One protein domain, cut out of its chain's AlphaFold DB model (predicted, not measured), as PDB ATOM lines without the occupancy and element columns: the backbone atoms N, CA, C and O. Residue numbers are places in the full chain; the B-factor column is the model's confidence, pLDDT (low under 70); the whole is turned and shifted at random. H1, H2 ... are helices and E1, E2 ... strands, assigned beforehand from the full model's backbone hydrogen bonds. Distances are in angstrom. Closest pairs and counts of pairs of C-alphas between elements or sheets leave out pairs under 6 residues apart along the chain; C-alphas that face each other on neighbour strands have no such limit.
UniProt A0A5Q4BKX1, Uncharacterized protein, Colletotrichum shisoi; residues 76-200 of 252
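AT A GLANCE: This is residues 76 to 200 of the 252 residues of an uncharacterized protein of Colletotrichum shisoi (UniProt A0A5Q4BKX1). Two small sheets, set apart from each other, make this domain: a three-stranded sheet of E1, E4 and E3 with H1 across one of its faces, and a two-stranded ribbon of E2 and E5, with the long helix H4 running roughly along the ribbon at some distance. The loop 144 to 157 lies at the far end of the three-stranded sheet, and residues 96 to 102, of which 96 belongs to H1, stick out. The printed part has 125 residues, with four named helices and five named strands in the order E1 H1 E2 H2 E3 H3 E4 E5 H4; both sheets are antiparallel, and the class is mixed, helices and strands. It is only just loose, close to compact, with a radius of gyration of the C-alphas of 16.6 A and spans of 56 by 38 by 24 A.

IN THESE COORDINATES: E1, residues 78 to 83, begins at C-alpha 78 (244.782, 185.748, 320.856) and is 14.3 A long. H1, residues 86 to 96, is 15.3 A long. E2, residues 108 to 113, is 15.5 A long. H2, residues 124 to 128, and E3, residues 135 to 139, follow. H3 is residues 140 to 143. E4, residues 158 to 163, is 16.0 A long. E5, residues 173 to 178, is 14.9 A long. H4, residues 184 to 198, is 21.3 A long and ends at C-alpha 198 (254.761, 189.528, 296.043).

HOW THE PARTS SIT: In the sheet E1 E4 E3, N 82 and O 160 are 3.1 A apart across E1 and E4, and N 136 and O 161 are 2.8 A apart across E4 and E3, both within hydrogen-bond range. H1 is on this sheet at a height of 9.7 A, making two layers, a helix on one face of a sheet. It lies over E3 and, only just, with 3 of its C-alphas, over E4, and runs across the strands at 77 degrees to E3 on the local plane. The closest C-alphas of H1 and E4 are those of Gly 89 and Val 158, 5.7 A. H3 only grazes the sheet. E2 and E5 are antiparallel, with N 109 and O 177 2.8 A apart, and both are apart from E1, E3 and E4. H2 and H4 are close but not clearly touching, with the C-alphas of Ile 126 and Phe 194 closest at 6.7 A. In H1, H2 and H4 every O i to N i+4 pair is within hydrogen-bond range; H3 is too short for such a pair.

THE WHOLE: The two C-alphas farthest apart are those of Gly 117 and Cys 148, 56.7 A. The printed part has no cut. The links H1 to E2 and H3 to E4 are long. The mean pLDDT of the printed part is 70.1, and residues 95 to 122, 146 to 152 and 167 to 181 are under 70.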
ATOM      1  N   ASP A  76     247.335 182.088 323.940       87.94
ATOM      2  CA  ASP A  76     248.528 182.926 323.748       87.94
ATOM      3  C   ASP A  76     248.577 183.528 322.336       87.94
ATOM      4  O   ASP A  76     249.138 184.609 322.098       87.94
ATOM      5  N   ASN A  77     247.907 182.871 321.389       86.31
ATOM      6  CA  ASN A  77     247.740 183.365 320.034       86.31
ATOM      7  C   ASN A  77     246.600 184.393 319.920       86.31
ATOM      8  O   ASN A  77     246.426 184.966 318.852       86.31
ATOM      9  N   ILE A  78     245.831 184.719 320.963       83.31
ATOM     10  CA  ILE A  78     244.782 185.748 320.856       83.31
ATOM     11  C   ILE A  78     245.414 187.151 320.890       83.31
ATOM     12  O   ILE A  78     246.099 187.553 321.831       83.31
ATOM     13  N   ALA A  79     245.185 187.941 319.838       83.50
ATOM     14  CA  ALA A  79     245.608 189.340 319.772       83.50
ATOM     15  C   ALA A  79     244.599 190.263 320.465       83.50
ATOM     16  O   ALA A  79     244.987 191.209 321.152       83.50
ATOM     17  N   CYS A  80     243.307 190.016 320.246       81.81
ATOM     18  CA  CYS A  80     242.211 190.700 320.923       81.81
ATOM     19  C   CYS A  80     240.885 189.941 320.768       81.81
ATOM     20  O   CYS A  80     240.687 189.197 319.807       81.81
ATOM     21  N   ALA A  81     239.964 190.193 321.698       81.62
ATOM     22  CA  ALA A  81     238.572 189.766 321.632       81.62
ATOM     23  C   ALA A  81     237.670 191.003 321.658       81.62
ATOM     24  O   ALA A  81     237.871 191.906 322.471       81.62
ATOM     25  N   MET A  82     236.692 191.073 320.760       83.50
ATOM     26  CA  MET A  82     235.736 192.181 320.717       83.50
ATOM     27  C   MET A  82     234.377 191.707 320.195       83.50
ATOM     28  O   MET A  82     234.323 190.676 319.528       83.50
ATOM     29  N   PRO A  83     233.279 192.426 320.462       81.88
ATOM     30  CA  PRO A  83     231.984 192.081 319.895       81.88
ATOM     31  C   PRO A  83     232.017 192.182 318.370       81.88
ATOM     32  O   PRO A  83     232.700 193.041 317.793       81.88
ATOM     33  N   CYS A  84     231.276 191.304 317.708       80.31
ATOM     34  CA  CYS A  84     230.936 191.458 316.303       80.31
ATOM     35  C   CYS A  84     230.125 192.746 316.096       80.31
ATOM     36  O   CYS A  84     229.386 193.195 316.973       80.31
ATOM     37  N   THR A  85     230.237 193.348 314.913       79.19
ATOM     38  CA  THR A  85     229.279 194.391 314.511       79.19
ATOM     39  C   THR A  85     227.863 193.802 314.419       79.19
ATOM     40  O   THR A  85     227.742 192.596 314.195       79.19
ATOM     41  N   PRO A  86     226.788 194.611 314.515       78.31
ATOM     42  CA  PRO A  86     225.416 194.103 314.407       78.31
ATOM     43  C   PRO A  86     225.194 193.242 313.157       78.31
ATOM     44  O   PRO A  86     224.735 192.112 313.258       78.31
ATOM     45  N   MET A  87     225.671 193.717 311.999       78.31
ATOM     46  CA  MET A  87     225.621 192.952 310.751       78.31
ATOM     47  C   MET A  87     226.366 191.617 310.869       78.31
ATOM     48  O   MET A  87     225.863 190.594 310.430       78.31
ATOM     49  N   GLN A  88     227.552 191.588 311.476       79.81
ATOM     50  CA  GLN A  88     228.282 190.334 311.662       79.81
ATOM     51  C   GLN A  88     227.532 189.355 312.577       79.81
ATOM     52  O   GLN A  88     227.504 188.163 312.282       79.81
ATOM     53  N   GLY A  89     226.895 189.847 313.643       79.81
ATOM     54  CA  GLY A  89     226.026 189.045 314.506       79.81
ATOM     55  C   GLY A  89     224.855 188.434 313.734       79.81
ATOM     56  O   GLY A  89     224.668 187.220 313.776       79.81
ATOM     57  N   ASP A  90     224.133 189.241 312.953       80.75
ATOM     58  CA  ASP A  90     223.010 188.776 312.127       80.75
ATOM     59  C   ASP A  90     223.445 187.690 311.137       80.75
ATOM     60  O   ASP A  90     222.790 186.655 311.005       80.75
ATOM     61  N   TYR A  91     224.586 187.895 310.469       76.81
ATOM     62  CA  TYR A  91     225.166 186.901 309.567       76.81
ATOM     63  C   TYR A  91     225.530 185.617 310.311       76.81
ATOM     64  O   TYR A  91     225.232 184.532 309.815       76.81
ATOM     65  N   TYR A  92     226.143 185.710 311.494       77.94
ATOM     66  CA  TYR A  92     226.443 184.528 312.296       77.94
ATOM     67  C   TYR A  92     225.163 183.729 312.547       77.94
ATOM     68  O   TYR A  92     225.096 182.563 312.170       77.94
ATOM     69  N   TYR A  93     224.119 184.364 313.080       77.06
ATOM     70  CA  TYR A  93     222.865 183.689 313.414       77.06
ATOM     71  C   TYR A  93     222.142 183.097 312.211       77.06
ATOM     72  O   TYR A  93     221.643 181.971 312.300       77.06
ATOM     73  N   LEU A  94     222.121 183.812 311.084       74.75
ATOM     74  CA  LEU A  94     221.476 183.363 309.854       74.75
ATOM     75  C   LEU A  94     222.080 182.056 309.314       74.75
ATOM     76  O   LEU A  94     221.365 181.277 308.686       74.75
ATOM     77  N   PHE A  95     223.370 181.803 309.566       69.44
ATOM     78  CA  PHE A  95     224.100 180.681 308.968       69.44
ATOM     79  C   PHE A  95     224.577 179.612 309.960       69.44
ATOM     80  O   PHE A  95     224.786 178.475 309.541       69.44
ATOM     81  N   SER A  96     224.719 179.924 311.251       67.75
ATOM     82  CA  SER A  96     225.179 178.969 312.272       67.75
ATOM     83  C   SER A  96     224.037 178.209 312.952       67.75
ATOM     84  O   SER A  96     224.189 177.030 313.256       67.75
ATOM     85  N   THR A  97     222.873 178.843 313.161       61.28
ATOM     86  CA  THR A  97     221.790 178.255 313.980       61.28
ATOM     87  C   THR A  97     220.824 177.359 313.209       61.28
ATOM     88  O   THR A  97     220.157 176.509 313.799       61.28
ATOM     89  N   LYS A  98     220.757 177.512 311.883       54.94
ATOM     90  CA  LYS A  98     220.036 176.622 310.965       54.94
ATOM     91  C   LYS A  98     220.834 176.532 309.669       54.94
ATOM     92  O   LYS A  98     220.603 177.358 308.784       54.94
ATOM     93  N   PRO A  99     221.771 175.577 309.523       52.88
ATOM     94  CA  PRO A  99     222.417 175.371 308.239       52.88
ATOM     95  C   PRO A  99     221.310 175.033 307.243       52.88
ATOM     96  O   PRO A  99     220.712 173.965 307.323       52.88
ATOM     97  N   ALA A 100     220.972 175.968 306.351       48.81
ATOM     98  CA  ALA A 100     220.111 175.663 305.223       48.81
ATOM     99  C   ALA A 100     220.874 174.601 304.414       48.81
ATOM    100  O   ALA A 100     221.892 174.953 303.805       48.81
ATOM    101  N   PRO A 101     220.445 173.322 304.420       51.03
ATOM    102  CA  PRO A 101     221.255 172.226 303.882       51.03
ATOM    103  C   PRO A 101     221.542 172.396 302.381       51.03
ATOM    104  O   PRO A 101     222.453 171.782 301.842       51.03
ATOM    105  N   GLU A 102     220.788 173.272 301.713       49.75
ATOM    106  CA  GLU A 102     220.829 173.502 300.272       49.75
ATOM    107  C   GLU A 102     221.565 174.789 299.852       49.75
ATOM    108  O   GLU A 102     221.576 175.121 298.667       49.75
ATOM    109  N   ARG A 103     222.159 175.566 300.775       50.16
ATOM    110  CA  ARG A 103     222.752 176.886 300.439       50.16
ATOM    111  C   ARG A 103     224.184 177.144 300.944       50.16
ATOM    112  O   ARG A 103     224.465 178.269 301.359       50.16
ATOM    113  N   PRO A 104     225.135 176.195 300.853       49.56
ATOM    114  CA  PRO A 104     226.517 176.431 301.288       49.56
ATOM    115  C   PRO A 104     227.279 177.481 300.451       49.56
ATOM    116  O   PRO A 104     228.332 177.941 300.885       49.56
ATOM    117  N   GLY A 105     226.769 177.876 299.275       49.12
ATOM    118  CA  GLY A 105     227.477 178.743 298.321       49.12
ATOM    119  C   GLY A 105     226.954 180.173 298.160       49.12
ATOM    120  O   GLY A 105     227.483 180.901 297.330       49.12
ATOM    121  N   ILE A 106     225.908 180.597 298.886       51.97
ATOM    122  CA  ILE A 106     225.327 181.937 298.649       51.97
ATOM    123  C   ILE A 106     226.153 183.044 299.317       51.97
ATOM    124  O   ILE A 106     226.154 184.167 298.822       51.97
ATOM    125  N   MET A 107     226.858 182.754 300.422       53.50
ATOM    126  CA  MET A 107     227.559 183.791 301.202       53.50
ATOM    127  C   MET A 107     229.014 183.469 301.571       53.50
ATOM    128  O   MET A 107     229.629 184.153 302.394       53.50
ATOM    129  N   THR A 108     229.576 182.442 300.947       54.09
ATOM    130  CA  THR A 108     230.999 182.109 300.993       54.09
ATOM    131  C   THR A 108     231.621 182.582 299.689       54.09
ATOM    132  O   THR A 108     231.265 182.128 298.603       54.09
ATOM    133  N   THR A 109     232.535 183.544 299.774       55.19
ATOM    134  CA  THR A 109     233.331 183.910 298.608       55.19
ATOM    135  C   THR A 109     234.564 183.024 298.578       55.19
ATOM    136  O   THR A 109     235.434 183.108 299.446       55.19
ATOM    137  N   PHE A 110     234.610 182.140 297.588       55.16
ATOM    138  CA  PHE A 110     235.734 181.242 297.373       55.16
ATOM    139  C   PHE A 110     236.787 181.936 296.518       55.16
ATOM    140  O   PHE A 110     236.511 182.337 295.387       55.16
ATOM    141  N   TYR A 111     238.001 182.038 297.052       60.69
ATOM    142  CA  TYR A 111     239.169 182.437 296.286       60.69
ATOM    143  C   TYR A 111     240.178 181.303 296.279       60.69
ATOM    144  O   TYR A 111     240.653 180.845 297.321       60.69
ATOM    145  N   GLU A 112     240.521 180.877 295.074       60.16
ATOM    146  CA  GLU A 112     241.637 179.982 294.843       60.16
ATOM    147  C   GLU A 112     242.806 180.810 294.312       60.16
ATOM    148  O   GLU A 112     242.734 181.400 293.230       60.16
ATOM    149  N   ILE A 113     243.880 180.895 295.096       61.97
ATOM    150  CA  ILE A 113     245.111 181.551 294.665       61.97
ATOM    151  C   ILE A 113     246.066 180.466 294.175       61.97
ATOM    152  O   ILE A 113     246.769 179.830 294.957       61.97
ATOM    153  N   LEU A 114     246.073 180.252 292.860       57.03
ATOM    154  CA  LEU A 114     246.950 179.283 292.206       57.03
ATOM    155  C   LEU A 114     248.280 179.932 291.807       57.03
ATOM    156  O   LEU A 114     248.328 180.780 290.912       57.03
ATOM    157  N   PHE A 115     249.382 179.474 292.402       55.94
ATOM    158  CA  PHE A 115     250.726 179.822 291.940       55.94
ATOM    159  C   PHE A 115     251.053 179.038 290.669       55.94
ATOM    160  O   PHE A 115     251.503 177.891 290.704       55.94
ATOM    161  N   ARG A 116     250.842 179.662 289.509       51.25
ATOM    162  CA  ARG A 116     251.300 179.106 288.232       51.25
ATOM    163  C   ARG A 116     252.823 179.234 288.140       51.25
ATOM    164  O   ARG A 116     253.325 180.282 287.752       51.25
ATOM    165  N   GLY A 117     253.550 178.171 288.493       47.81
ATOM    166  CA  GLY A 117     254.991 178.083 288.217       47.81
ATOM    167  C   GLY A 117     255.865 177.353 289.240       47.81
ATOM    168  O   GLY A 117     257.033 177.708 289.357       47.81
ATOM    169  N   GLY A 118     255.343 176.378 289.995       50.59
ATOM    170  CA  GLY A 118     256.167 175.561 290.907       50.59
ATOM    171  C   GLY A 118     256.810 176.345 292.060       50.59
ATOM    172  O   GLY A 118     257.886 175.981 292.527       50.59
ATOM    173  N   GLN A 119     256.192 177.452 292.483       54.62
ATOM    174  CA  GLN A 119     256.761 178.365 293.474       54.62
ATOM    175  C   GLN A 119     256.341 178.048 294.914       54.62
ATOM    176  O   GLN A 119     255.314 177.430 295.170       54.62
ATOM    177  N   LYS A 120     257.230 178.489 295.812       57.47
ATOM    178  CA  LYS A 120     257.265 178.366 297.275       57.47
ATOM    179  C   LYS A 120     255.896 178.556 297.958       57.47
ATOM    180  O   LYS A 120     255.070 179.293 297.424       57.47
ATOM    181  N   PRO A 121     255.690 177.953 299.149       61.69
ATOM    182  CA  PRO A 121     254.475 178.146 299.942       61.69
ATOM    183  C   PRO A 121     254.153 179.632 300.148       61.69
ATOM    184  O   PRO A 121     255.054 180.478 300.136       61.69
ATOM    185  N   VAL A 122     252.862 179.939 300.320       64.88
ATOM    186  CA  VAL A 122     252.414 181.297 300.649       64.88
ATOM    187  C   VAL A 122     253.116 181.746 301.919       64.88
ATOM    188  O   VAL A 122     253.141 181.013 302.903       64.88
ATOM    189  N   ASP A 123     253.696 182.944 301.883       71.94
ATOM    190  CA  ASP A 123     254.302 183.519 303.077       71.94
ATOM    191  C   ASP A 123     253.168 183.868 304.055       71.94
ATOM    192  O   ASP A 123     252.335 184.715 303.711       71.94
ATOM    193  N   PRO A 124     253.095 183.249 305.248       70.31
ATOM    194  CA  PRO A 124     252.017 183.508 306.203       70.31
ATOM    195  C   PRO A 124     251.924 184.992 306.587       70.31
ATOM    196  O   PRO A 124     250.838 185.472 306.913       70.31
ATOM    197  N   ALA A 125     253.002 185.770 306.417       77.12
ATOM    198  CA  ALA A 125     253.019 187.201 306.688       77.12
ATOM    199  C   ALA A 125     251.973 188.005 305.891       77.12
ATOM    200  O   ALA A 125     251.505 189.037 306.381       77.12
ATOM    201  N   ILE A 126     251.584 187.573 304.678       74.19
ATOM    202  CA  ILE A 126     250.523 188.271 303.928       74.19
ATOM    203  C   ILE A 126     249.143 188.008 304.529       74.19
ATOM    204  O   ILE A 126     248.312 188.911 304.553       74.19
ATOM    205  N   VAL A 127     248.909 186.805 305.051       73.50
ATOM    206  CA  VAL A 127     247.640 186.415 305.678       73.50
ATOM    207  C   VAL A 127     247.518 187.073 307.053       73.50
ATOM    208  O   VAL A 127     246.518 187.737 307.328       73.50
ATOM    209  N   ASP A 128     248.584 187.032 307.853       77.06
ATOM    210  CA  ASP A 128     248.656 187.640 309.190       77.06
ATOM    211  C   ASP A 128     248.411 189.155 309.175       77.06
ATOM    212  O   ASP A 128     247.904 189.751 310.140       77.06
ATOM    213  N   ARG A 129     248.701 189.804 308.043       75.19
ATOM    214  CA  ARG A 129     248.445 191.232 307.842       75.19
ATOM    215  C   ARG A 129     246.957 191.587 307.901       75.19
ATOM    216  O   ARG A 129     246.622 192.707 308.296       75.19
ATOM    217  N   HIS A 130     246.067 190.669 307.533       75.19
ATOM    218  CA  HIS A 130     244.632 190.924 307.466       75.19
ATOM    219  C   HIS A 130     243.895 190.154 308.563       75.19
ATOM    220  O   HIS A 130     243.723 188.944 308.488       75.19
ATOM    221  N   ALA A 131     243.378 190.890 309.554       75.38
ATOM    222  CA  ALA A 131     242.617 190.320 310.670       75.38
ATOM    223  C   ALA A 131     241.470 189.394 310.216       75.38
ATOM    224  O   ALA A 131     241.215 188.395 310.870       75.38
ATOM    225  N   MET A 132     240.836 189.672 309.069       74.19
ATOM    226  CA  MET A 132     239.744 188.848 308.527       74.19
ATOM    227  C   MET A 132     240.124 187.381 308.286       74.19
ATOM    228  O   MET A 132     239.264 186.516 308.398       74.19
ATOM    229  N   PHE A 133     241.399 187.095 308.002       73.69
ATOM    230  CA  PHE A 133     241.909 185.730 307.871       73.69
ATOM    231  C   PHE A 133     242.497 185.209 309.167       73.69
ATOM    232  O   PHE A 133     243.342 184.349 309.119       73.69
ATOM    233  N   ARG A 134     242.202 185.779 310.323       77.00
ATOM    234  CA  ARG A 134     242.644 185.241 311.616       77.00
ATOM    235  C   ARG A 134     241.586 185.474 312.680       77.00
ATOM    236  O   ARG A 134     241.874 185.425 313.867       77.00
ATOM    237  N   THR A 135     240.358 185.738 312.246       79.00
ATOM    238  CA  THR A 135     239.217 185.978 313.117       79.00
ATOM    239  C   THR A 135     238.370 184.722 313.217       79.00
ATOM    240  O   THR A 135     237.925 184.181 312.208       79.00
ATOM    241  N   ARG A 136     238.071 184.319 314.449       81.69
ATOM    242  CA  ARG A 136     237.055 183.322 314.773       81.69
ATOM    243  C   ARG A 136     235.855 184.005 315.415       81.69
ATOM    244  O   ARG A 136     236.038 184.831 316.301       81.69
ATOM    245  N   SER A 137     234.644 183.651 314.995       83.50
ATOM    246  CA  SER A 137     233.410 184.113 315.647       83.50
ATOM    247  C   SER A 137     232.900 183.048 316.619       83.50
ATOM    248  O   SER A 137     232.805 181.887 316.228       83.50
ATOM    249  N   VAL A 138     232.604 183.428 317.862       83.50
ATOM    250  CA  VAL A 138     232.153 182.533 318.941       83.50
ATOM    251  C   VAL A 138     231.112 183.264 319.802       83.50
ATOM    252  O   VAL A 138     231.364 184.404 320.191       83.50
ATOM    253  N   PRO A 139     229.951 182.669 320.117       87.06
ATOM    254  CA  PRO A 139     228.992 183.244 321.057       87.06
ATOM    255  C   PRO A 139     229.601 183.452 322.446       87.06
ATOM    256  O   PRO A 139     230.340 182.605 322.941       87.06
ATOM    257  N   LEU A 140     229.267 184.561 323.106       85.31
ATOM    258  CA  LEU A 140     229.796 184.904 324.426       85.31
ATOM    259  C   LEU A 140     229.454 183.832 325.472       85.31
ATOM    260  O   LEU A 140     230.316 183.459 326.264       85.31
ATOM    261  N   ALA A 141     228.239 183.280 325.417       83.12
ATOM    262  CA  ALA A 141     227.826 182.164 326.267       83.12
ATOM    263  C   ALA A 141     228.712 180.911 326.107       83.12
ATOM    264  O   ALA A 141     228.974 180.213 327.084       83.12
ATOM    265  N   GLU A 142     229.222 180.635 324.900       84.88
ATOM    266  CA  GLU A 142     230.121 179.496 324.649       84.88
ATOM    267  C   GLU A 142     231.528 179.724 325.214       84.88
ATOM    268  O   GLU A 142     232.250 178.762 325.461       84.88
ATOM    269  N   LEU A 143     231.899 180.977 325.499       85.88
ATOM    270  CA  LEU A 143     233.157 181.316 326.166       85.88
ATOM    271  C   LEU A 143     233.100 181.109 327.691       85.88
ATOM    272  O   LEU A 143     234.020 181.519 328.397       85.88
ATOM    273  N   GLY A 144     232.042 180.482 328.215       80.31
ATOM    274  CA  GLY A 144     231.859 180.243 329.652       80.31
ATOM    275  C   GLY A 144     231.567 181.519 330.442       80.31
ATOM    276  O   GLY A 144     231.778 181.577 331.653       80.31
ATOM    277  N   VAL A 145     231.119 182.566 329.750       74.94
ATOM    278  CA  VAL A 145     230.801 183.852 330.351       74.94
ATOM    279  C   VAL A 145     229.330 183.857 330.751       74.94
ATOM    280  O   VAL A 145     228.444 184.078 329.925       74.94
ATOM    281  N   ASP A 146     229.071 183.636 332.038       62.41
ATOM    282  CA  ASP A 146     227.722 183.750 332.589       62.41
ATOM    283  C   ASP A 146     227.237 185.208 332.559       62.41
ATOM    284  O   ASP A 146     227.988 186.154 332.842       62.41
ATOM    285  N   SER A 147     225.940 185.379 332.292       57.09
ATOM    286  CA  SER A 147     225.212 186.660 332.267       57.09
ATOM    287  C   SER A 147     225.369 187.503 333.538       57.09
ATOM    288  O   SER A 147     225.129 188.705 333.512       57.09
ATOM    289  N   CYS A 148     225.784 186.891 334.652       52.16
ATOM    290  CA  CYS A 148     225.963 187.558 335.941       52.16
ATOM    291  C   CYS A 148     227.376 188.124 336.176       52.16
ATOM    292  O   CYS A 148     227.564 188.878 337.130       52.16
ATOM    293  N   ARG A 149     228.385 187.738 335.379       52.84
ATOM    294  CA  ARG A 149     229.804 188.108 335.597       52.84
ATOM    295  C   ARG A 149     230.401 188.999 334.511       52.84
ATOM    296  O   ARG A 149     231.463 189.579 334.728       52.84
ATOM    297  N   SER A 150     229.751 189.113 333.362       50.94
ATOM    298  CA  SER A 150     230.198 189.967 332.265       50.94
ATOM    299  C   SER A 150     229.488 191.307 332.288       50.94
ATOM    300  O   SER A 150     228.372 191.414 332.775       50.94
ATOM    301  N   GLY A 151     230.178 192.345 331.812       57.94
ATOM    302  CA  GLY A 151     229.654 193.706 331.730       57.94
ATOM    303  C   GLY A 151     228.450 193.855 330.775       57.94
ATOM    304  O   GLY A 151     227.643 192.950 330.631       57.94
ATOM    305  N   PRO A 152     228.284 194.999 330.093       64.06
ATOM    306  CA  PRO A 152     227.012 195.422 329.483       64.06
ATOM    307  C   PRO A 152     226.516 194.599 328.272       64.06
ATOM    308  O   PRO A 152     225.607 195.047 327.577       64.06
ATOM    309  N   LEU A 153     227.120 193.450 327.957       72.56
ATOM    310  CA  LEU A 153     226.822 192.691 326.745       72.56
ATOM    311  C   LEU A 153     225.875 191.514 327.019       72.56
ATOM    312  O   LEU A 153     226.133 190.730 327.931       72.56
ATOM    313  N   PRO A 154     224.820 191.339 326.205       78.75
ATOM    314  CA  PRO A 154     223.943 190.178 326.300       78.75
ATOM    315  C   PRO A 154     224.684 188.846 326.048       78.75
ATOM    316  O   PRO A 154     225.624 188.828 325.247       78.75
ATOM    317  N   PRO A 155     224.269 187.719 326.655       75.75
ATOM    318  CA  PRO A 155     224.874 186.392 326.434       75.75
ATOM    319  C   PRO A 155     224.859 185.916 324.976       75.75
ATOM    320  O   PRO A 155     225.752 185.190 324.539       75.75
ATOM    321  N   GLU A 156     223.867 186.360 324.207       80.38
ATOM    322  CA  GLU A 156     223.744 186.177 322.761       80.38
ATOM    323  C   GLU A 156     224.687 187.085 321.950       80.38
ATOM    324  O   GLU A 156     224.602 187.178 320.731       80.38
ATOM    325  N   THR A 157     225.613 187.798 322.585       83.94
ATOM    326  CA  THR A 157     226.601 188.562 321.826       83.94
ATOM    327  C   THR A 157     227.569 187.606 321.145       83.94
ATOM    328  O   THR A 157     228.232 186.803 321.797       83.94
ATOM    329  N   VAL A 158     227.710 187.716 319.826       84.56
ATOM    330  CA  VAL A 158     228.769 187.012 319.095       84.56
ATOM    331  C   VAL A 158     230.069 187.794 319.250       84.56
ATOM    332  O   VAL A 158     230.146 188.977 318.915       84.56
ATOM    333  N   MET A 159     231.099 187.124 319.750       84.38
ATOM    334  CA  MET A 159     232.443 187.656 319.910       84.38
ATOM    335  C   MET A 159     233.302 187.276 318.709       84.38
ATOM    336  O   MET A 159     233.248 186.149 318.226       84.38
ATOM    337  N   GLN A 160     234.139 188.199 318.254       85.31
ATOM    338  CA  GLN A 160     235.229 187.926 317.326       85.31
ATOM    339  C   GLN A 160     236.546 187.843 318.102       85.31
ATOM    340  O   GLN A 160     236.987 188.812 318.728       85.31
ATOM    341  N   LEU A 161     237.175 186.673 318.048       81.25
ATOM    342  CA  LEU A 161     238.516 186.412 318.551       81.25
ATOM    343  C   LEU A 161     239.494 186.573 317.387       81.25
ATOM    344  O   LEU A 161     239.457 185.796 316.435       81.25
ATOM    345  N   VAL A 162     240.359 187.581 317.444       81.00
ATOM    346  CA  VAL A 162     241.369 187.836 316.410       81.00
ATOM    347  C   VAL A 162     242.692 187.228 316.867       81.00
ATOM    348  O   VAL A 162     243.289 187.714 317.825       81.00
ATOM    349  N   MET A 163     243.162 186.182 316.192       81.75
ATOM    350  CA  MET A 163     244.436 185.505 316.471       81.75
ATOM    351  C   MET A 163     245.616 186.348 315.987       81.75
ATOM    352  O   MET A 163     245.429 187.132 315.069       81.75
ATOM    353  N   ARG A 164     246.823 186.230 316.547       80.44
ATOM    354  CA  ARG A 164     248.037 186.962 316.136       80.44
ATOM    355  C   ARG A 164     248.587 186.405 314.833       80.44
ATOM    356  O   ARG A 164     248.983 187.196 313.981       80.44
ATOM    357  N   GLN A 165     248.569 185.083 314.705       81.62
ATOM    358  CA  GLN A 165     249.076 184.333 313.564       81.62
ATOM    359  C   GLN A 165     248.025 183.344 313.062       81.62
ATOM    360  O   GLN A 165     247.271 182.758 313.849       81.62
ATOM    361  N   TRP A 166     247.976 183.163 311.749       74.94
ATOM    362  CA  TRP A 166     247.191 182.135 311.084       74.94
ATOM    363  C   TRP A 166     247.927 180.792 311.125       74.94
ATOM    364  O   TRP A 166     249.086 180.699 310.734       74.94
ATOM    365  N   LEU A 167     247.243 179.739 311.579       62.41
ATOM    366  CA  LEU A 167     247.847 178.433 311.878       62.41
ATOM    367  C   LEU A 167     247.860 177.445 310.693       62.41
ATOM    368  O   LEU A 167     247.900 176.237 310.907       62.41
ATOM    369  N   VAL A 168     247.786 177.909 309.441       60.47
ATOM    370  CA  VAL A 168     247.742 176.990 308.287       60.47
ATOM    371  C   VAL A 168     249.117 176.825 307.650       60.47
ATOM    372  O   VAL A 168     249.616 177.733 306.988       60.47
ATOM    373  N   ASP A 169     249.656 175.612 307.764       51.25
ATOM    374  CA  ASP A 169     250.766 175.113 306.957       51.25
ATOM    375  C   ASP A 169     250.232 174.586 305.615       51.25
ATOM    376  O   ASP A 169     249.510 173.589 305.561       51.25
ATOM    377  N   GLY A 170     250.568 175.237 304.498       53.59
ATOM    378  CA  GLY A 170     250.129 174.755 303.188       53.59
ATOM    379  C   GLY A 170     250.751 175.462 301.987       53.59
ATOM    380  O   GLY A 170     250.901 176.680 301.955       53.59
ATOM    381  N   ALA A 171     251.078 174.682 300.951       48.50
ATOM    382  CA  ALA A 171     251.538 175.192 299.654       48.50
ATOM    383  C   ALA A 171     250.404 175.804 298.805       48.50
ATOM    384  O   ALA A 171     250.670 176.534 297.852       48.50
ATOM    385  N   VAL A 172     249.147 175.518 299.155       51.53
ATOM    386  CA  VAL A 172     247.942 176.034 298.497       51.53
ATOM    387  C   VAL A 172     247.074 176.700 299.554       51.53
ATOM    388  O   VAL A 172     246.684 176.060 300.527       51.53
ATOM    389  N   VAL A 173     246.760 177.982 299.361       54.16
ATOM    390  CA  VAL A 173     245.834 178.703 300.238       54.16
ATOM    391  C   VAL A 173     244.483 178.782 299.540       54.16
ATOM    392  O   VAL A 173     244.257 179.629 298.673       54.16
ATOM    393  N   HIS A 174     243.581 177.881 299.924       51.62
ATOM    394  CA  HIS A 174     242.158 178.040 299.651       51.62
ATOM    395  C   HIS A 174     241.601 179.032 300.661       51.62
ATOM    396  O   HIS A 174     241.429 178.717 301.838       51.62
ATOM    397  N   VAL A 175     241.343 180.253 300.206       56.50
ATOM    398  CA  VAL A 175     240.744 181.268 301.057       56.50
ATOM    399  C   VAL A 175     239.233 181.181 300.884       56.50
ATOM    400  O   VAL A 175     238.671 181.664 299.899       56.50
ATOM    401  N   VAL A 176     238.563 180.575 301.860       54.91
ATOM    402  CA  VAL A 176     237.105 180.651 301.976       54.91
ATOM    403  C   VAL A 176     236.777 181.840 302.866       54.91
ATOM    404  O   VAL A 176     236.815 181.751 304.093       54.91
ATOM    405  N   LEU A 177     236.482 182.978 302.244       60.25
ATOM    406  CA  LEU A 177     236.019 184.153 302.967       60.25
ATOM    407  C   LEU A 177     234.523 184.019 303.211       60.25
ATOM    408  O   LEU A 177     233.710 184.088 302.290       60.25
ATOM    409  N   TRP A 178     234.153 183.858 304.472       64.50
ATOM    410  CA  TRP A 178     232.770 184.049 304.878       64.50
ATOM    411  C   TRP A 178     232.435 185.538 304.753       64.50
ATOM    412  O   TRP A 178     233.215 186.376 305.212       64.50
ATOM    413  N   HIS A 179     231.280 185.891 304.179       66.69
ATOM    414  CA  HIS A 179     230.892 187.302 304.030       66.69
ATOM    415  C   HIS A 179     230.804 188.073 305.355       66.69
ATOM    416  O   HIS A 179     230.915 189.295 305.357       66.69
ATOM    417  N   ILE A 180     230.696 187.364 306.484       67.75
ATOM    418  CA  ILE A 180     230.825 187.939 307.829       67.75
ATOM    419  C   ILE A 180     232.189 188.628 308.057       67.75
ATOM    420  O   ILE A 180     232.288 189.592 308.813       67.75
ATOM    421  N   ALA A 181     233.251 188.155 307.405       66.06
ATOM    422  CA  ALA A 181     234.616 188.643 307.585       66.06
ATOM    423  C   ALA A 181     235.082 189.548 306.435       66.06
ATOM    424  O   ALA A 181     235.903 190.439 306.659       66.06
ATOM    425  N   ALA A 182     234.569 189.344 305.218       71.56
ATOM    426  CA  ALA A 182     234.978 190.114 304.049       71.56
ATOM    427  C   ALA A 182     233.846 190.309 303.030       71.56
ATOM    428  O   ALA A 182     233.214 189.359 302.563       71.56
ATOM    429  N   ASP A 183     233.651 191.559 302.619       74.06
ATOM    430  CA  ASP A 183     232.833 191.917 301.465       74.06
ATOM    431  C   ASP A 183     233.691 192.020 300.184       74.06
ATOM    432  O   ASP A 183     234.906 191.771 300.167       74.06
ATOM    433  N   PHE A 184     233.060 192.409 299.074       73.06
ATOM    434  CA  PHE A 184     233.754 192.613 297.798       73.06
ATOM    435  C   PHE A 184     234.849 193.691 297.876       73.06
ATOM    436  O   PHE A 184     235.860 193.598 297.176       73.06
ATOM    437  N   VAL A 185     234.687 194.708 298.730       77.50
ATOM    438  CA  VAL A 185     235.668 195.789 298.889       77.50
ATOM    439  C   VAL A 185     236.878 195.293 299.675       77.50
ATOM    440  O   VAL A 185     238.008 195.520 299.244       77.50
ATOM    441  N   ALA A 186     236.658 194.590 300.785       74.88
ATOM    442  CA  ALA A 186     237.693 193.949 301.587       74.88
ATOM    443  C   ALA A 186     238.501 192.960 300.743       74.88
ATOM    444  O   ALA A 186     239.732 192.956 300.802       74.88
ATOM    445  N   THR A 187     237.824 192.208 299.873       74.19
ATOM    446  CA  THR A 187     238.510 191.335 298.921       74.19
ATOM    447  C   THR A 187     239.374 192.128 297.940       74.19
ATOM    448  O   THR A 187     240.551 191.814 297.770       74.19
ATOM    449  N   GLY A 188     238.839 193.176 297.308       78.19
ATOM    450  CA  GLY A 188     239.622 193.996 296.380       78.19
ATOM    451  C   GLY A 188     240.854 194.626 297.043       78.19
ATOM    452  O   GLY A 188     241.914 194.715 296.427       78.19
ATOM    453  N   VAL A 189     240.748 195.022 298.317       80.12
ATOM    454  CA  VAL A 189     241.889 195.504 299.113       80.12
ATOM    455  C   VAL A 189     242.922 194.399 299.315       80.12
ATOM    456  O   VAL A 189     244.101 194.632 299.056       80.12
ATOM    457  N   PHE A 190     242.490 193.202 299.714       78.94
ATOM    458  CA  PHE A 190     243.383 192.058 299.867       78.94
ATOM    459  C   PHE A 190     244.108 191.710 298.566       78.94
ATOM    460  O   PHE A 190     245.320 191.554 298.585       78.94
ATOM    461  N   GLN A 191     243.414 191.670 297.427       78.00
ATOM    462  CA  GLN A 191     244.040 191.386 296.129       78.00
ATOM    463  C   GLN A 191     245.142 192.396 295.779       78.00
ATOM    464  O   GLN A 191     246.212 192.013 295.307       78.00
ATOM    465  N   VAL A 192     244.908 193.687 296.035       81.12
ATOM    466  CA  VAL A 192     245.905 194.742 295.800       81.12
ATOM    467  C   VAL A 192     247.104 194.601 296.739       81.12
ATOM    468  O   VAL A 192     248.242 194.783 296.306       81.12
ATOM    469  N   ASP A 193     246.873 194.301 298.016       80.19
ATOM    470  CA  ASP A 193     247.953 194.129 298.990       80.19
ATOM    471  C   ASP A 193     248.752 192.845 298.732       80.19
ATOM    472  O   ASP A 193     249.979 192.866 298.835       80.19
ATOM    473  N   PHE A 194     248.082 191.775 298.302       78.25
ATOM    474  CA  PHE A 194     248.692 190.524 297.871       78.25
ATOM    475  C   PHE A 194     249.633 190.745 296.676       78.25
ATOM    476  O   PHE A 194     250.809 190.393 296.745       78.25
ATOM    477  N   ASP A 195     249.170 191.411 295.612       78.94
ATOM    478  CA  ASP A 195     250.007 191.736 294.445       78.94
ATOM    479  C   ASP A 195     251.222 192.601 294.828       78.94
ATOM    480  O   ASP A 195     252.346 192.341 294.395       78.94
ATOM    481  N   ARG A 196     251.036 193.598 295.700       80.62
ATOM    482  CA  ARG A 196     252.136 194.445 296.193       80.62
ATOM    483  C   ARG A 196     253.173 193.656 296.979       80.62
ATOM    484  O   ARG A 196     254.365 193.818 296.720       80.62
ATOM    485  N   PHE A 197     252.721 192.810 297.900       79.44
ATOM    486  CA  PHE A 197     253.587 191.998 298.746       79.44
ATOM    487  C   PHE A 197     254.514 191.116 297.903       79.44
ATOM    488  O   PHE A 197     255.733 191.170 298.062       79.44
ATOM    489  N   TYR A 198     253.966 190.395 296.920       76.31
ATOM    490  CA  TYR A 198     254.761 189.528 296.043       76.31
ATOM    491  C   TYR A 198     255.644 190.291 295.049       76.31
ATOM    492  O   TYR A 198     256.692 189.789 294.642       76.31
ATOM    493  N   ARG A 199     255.305 191.544 294.726       80.88
ATOM    494  CA  ARG A 199     256.197 192.469 294.002       80.88
ATOM    495  C   ARG A 199     257.262 193.120 294.889       80.88
ATOM    496  O   ARG A 199     257.994 193.981 294.406       80.88
ATOM    497  N   ARG A 200     257.366 192.732 296.168       77.62
ATOM    498  CA  ARG A 200     258.265 193.329 297.174       77.62
ATOM    499  C   ARG A 200     258.025 194.827 297.393       77.62
ATOM    500  O   ARG A 200     258.911 195.539 297.860       77.62
TER     501      ARG A 200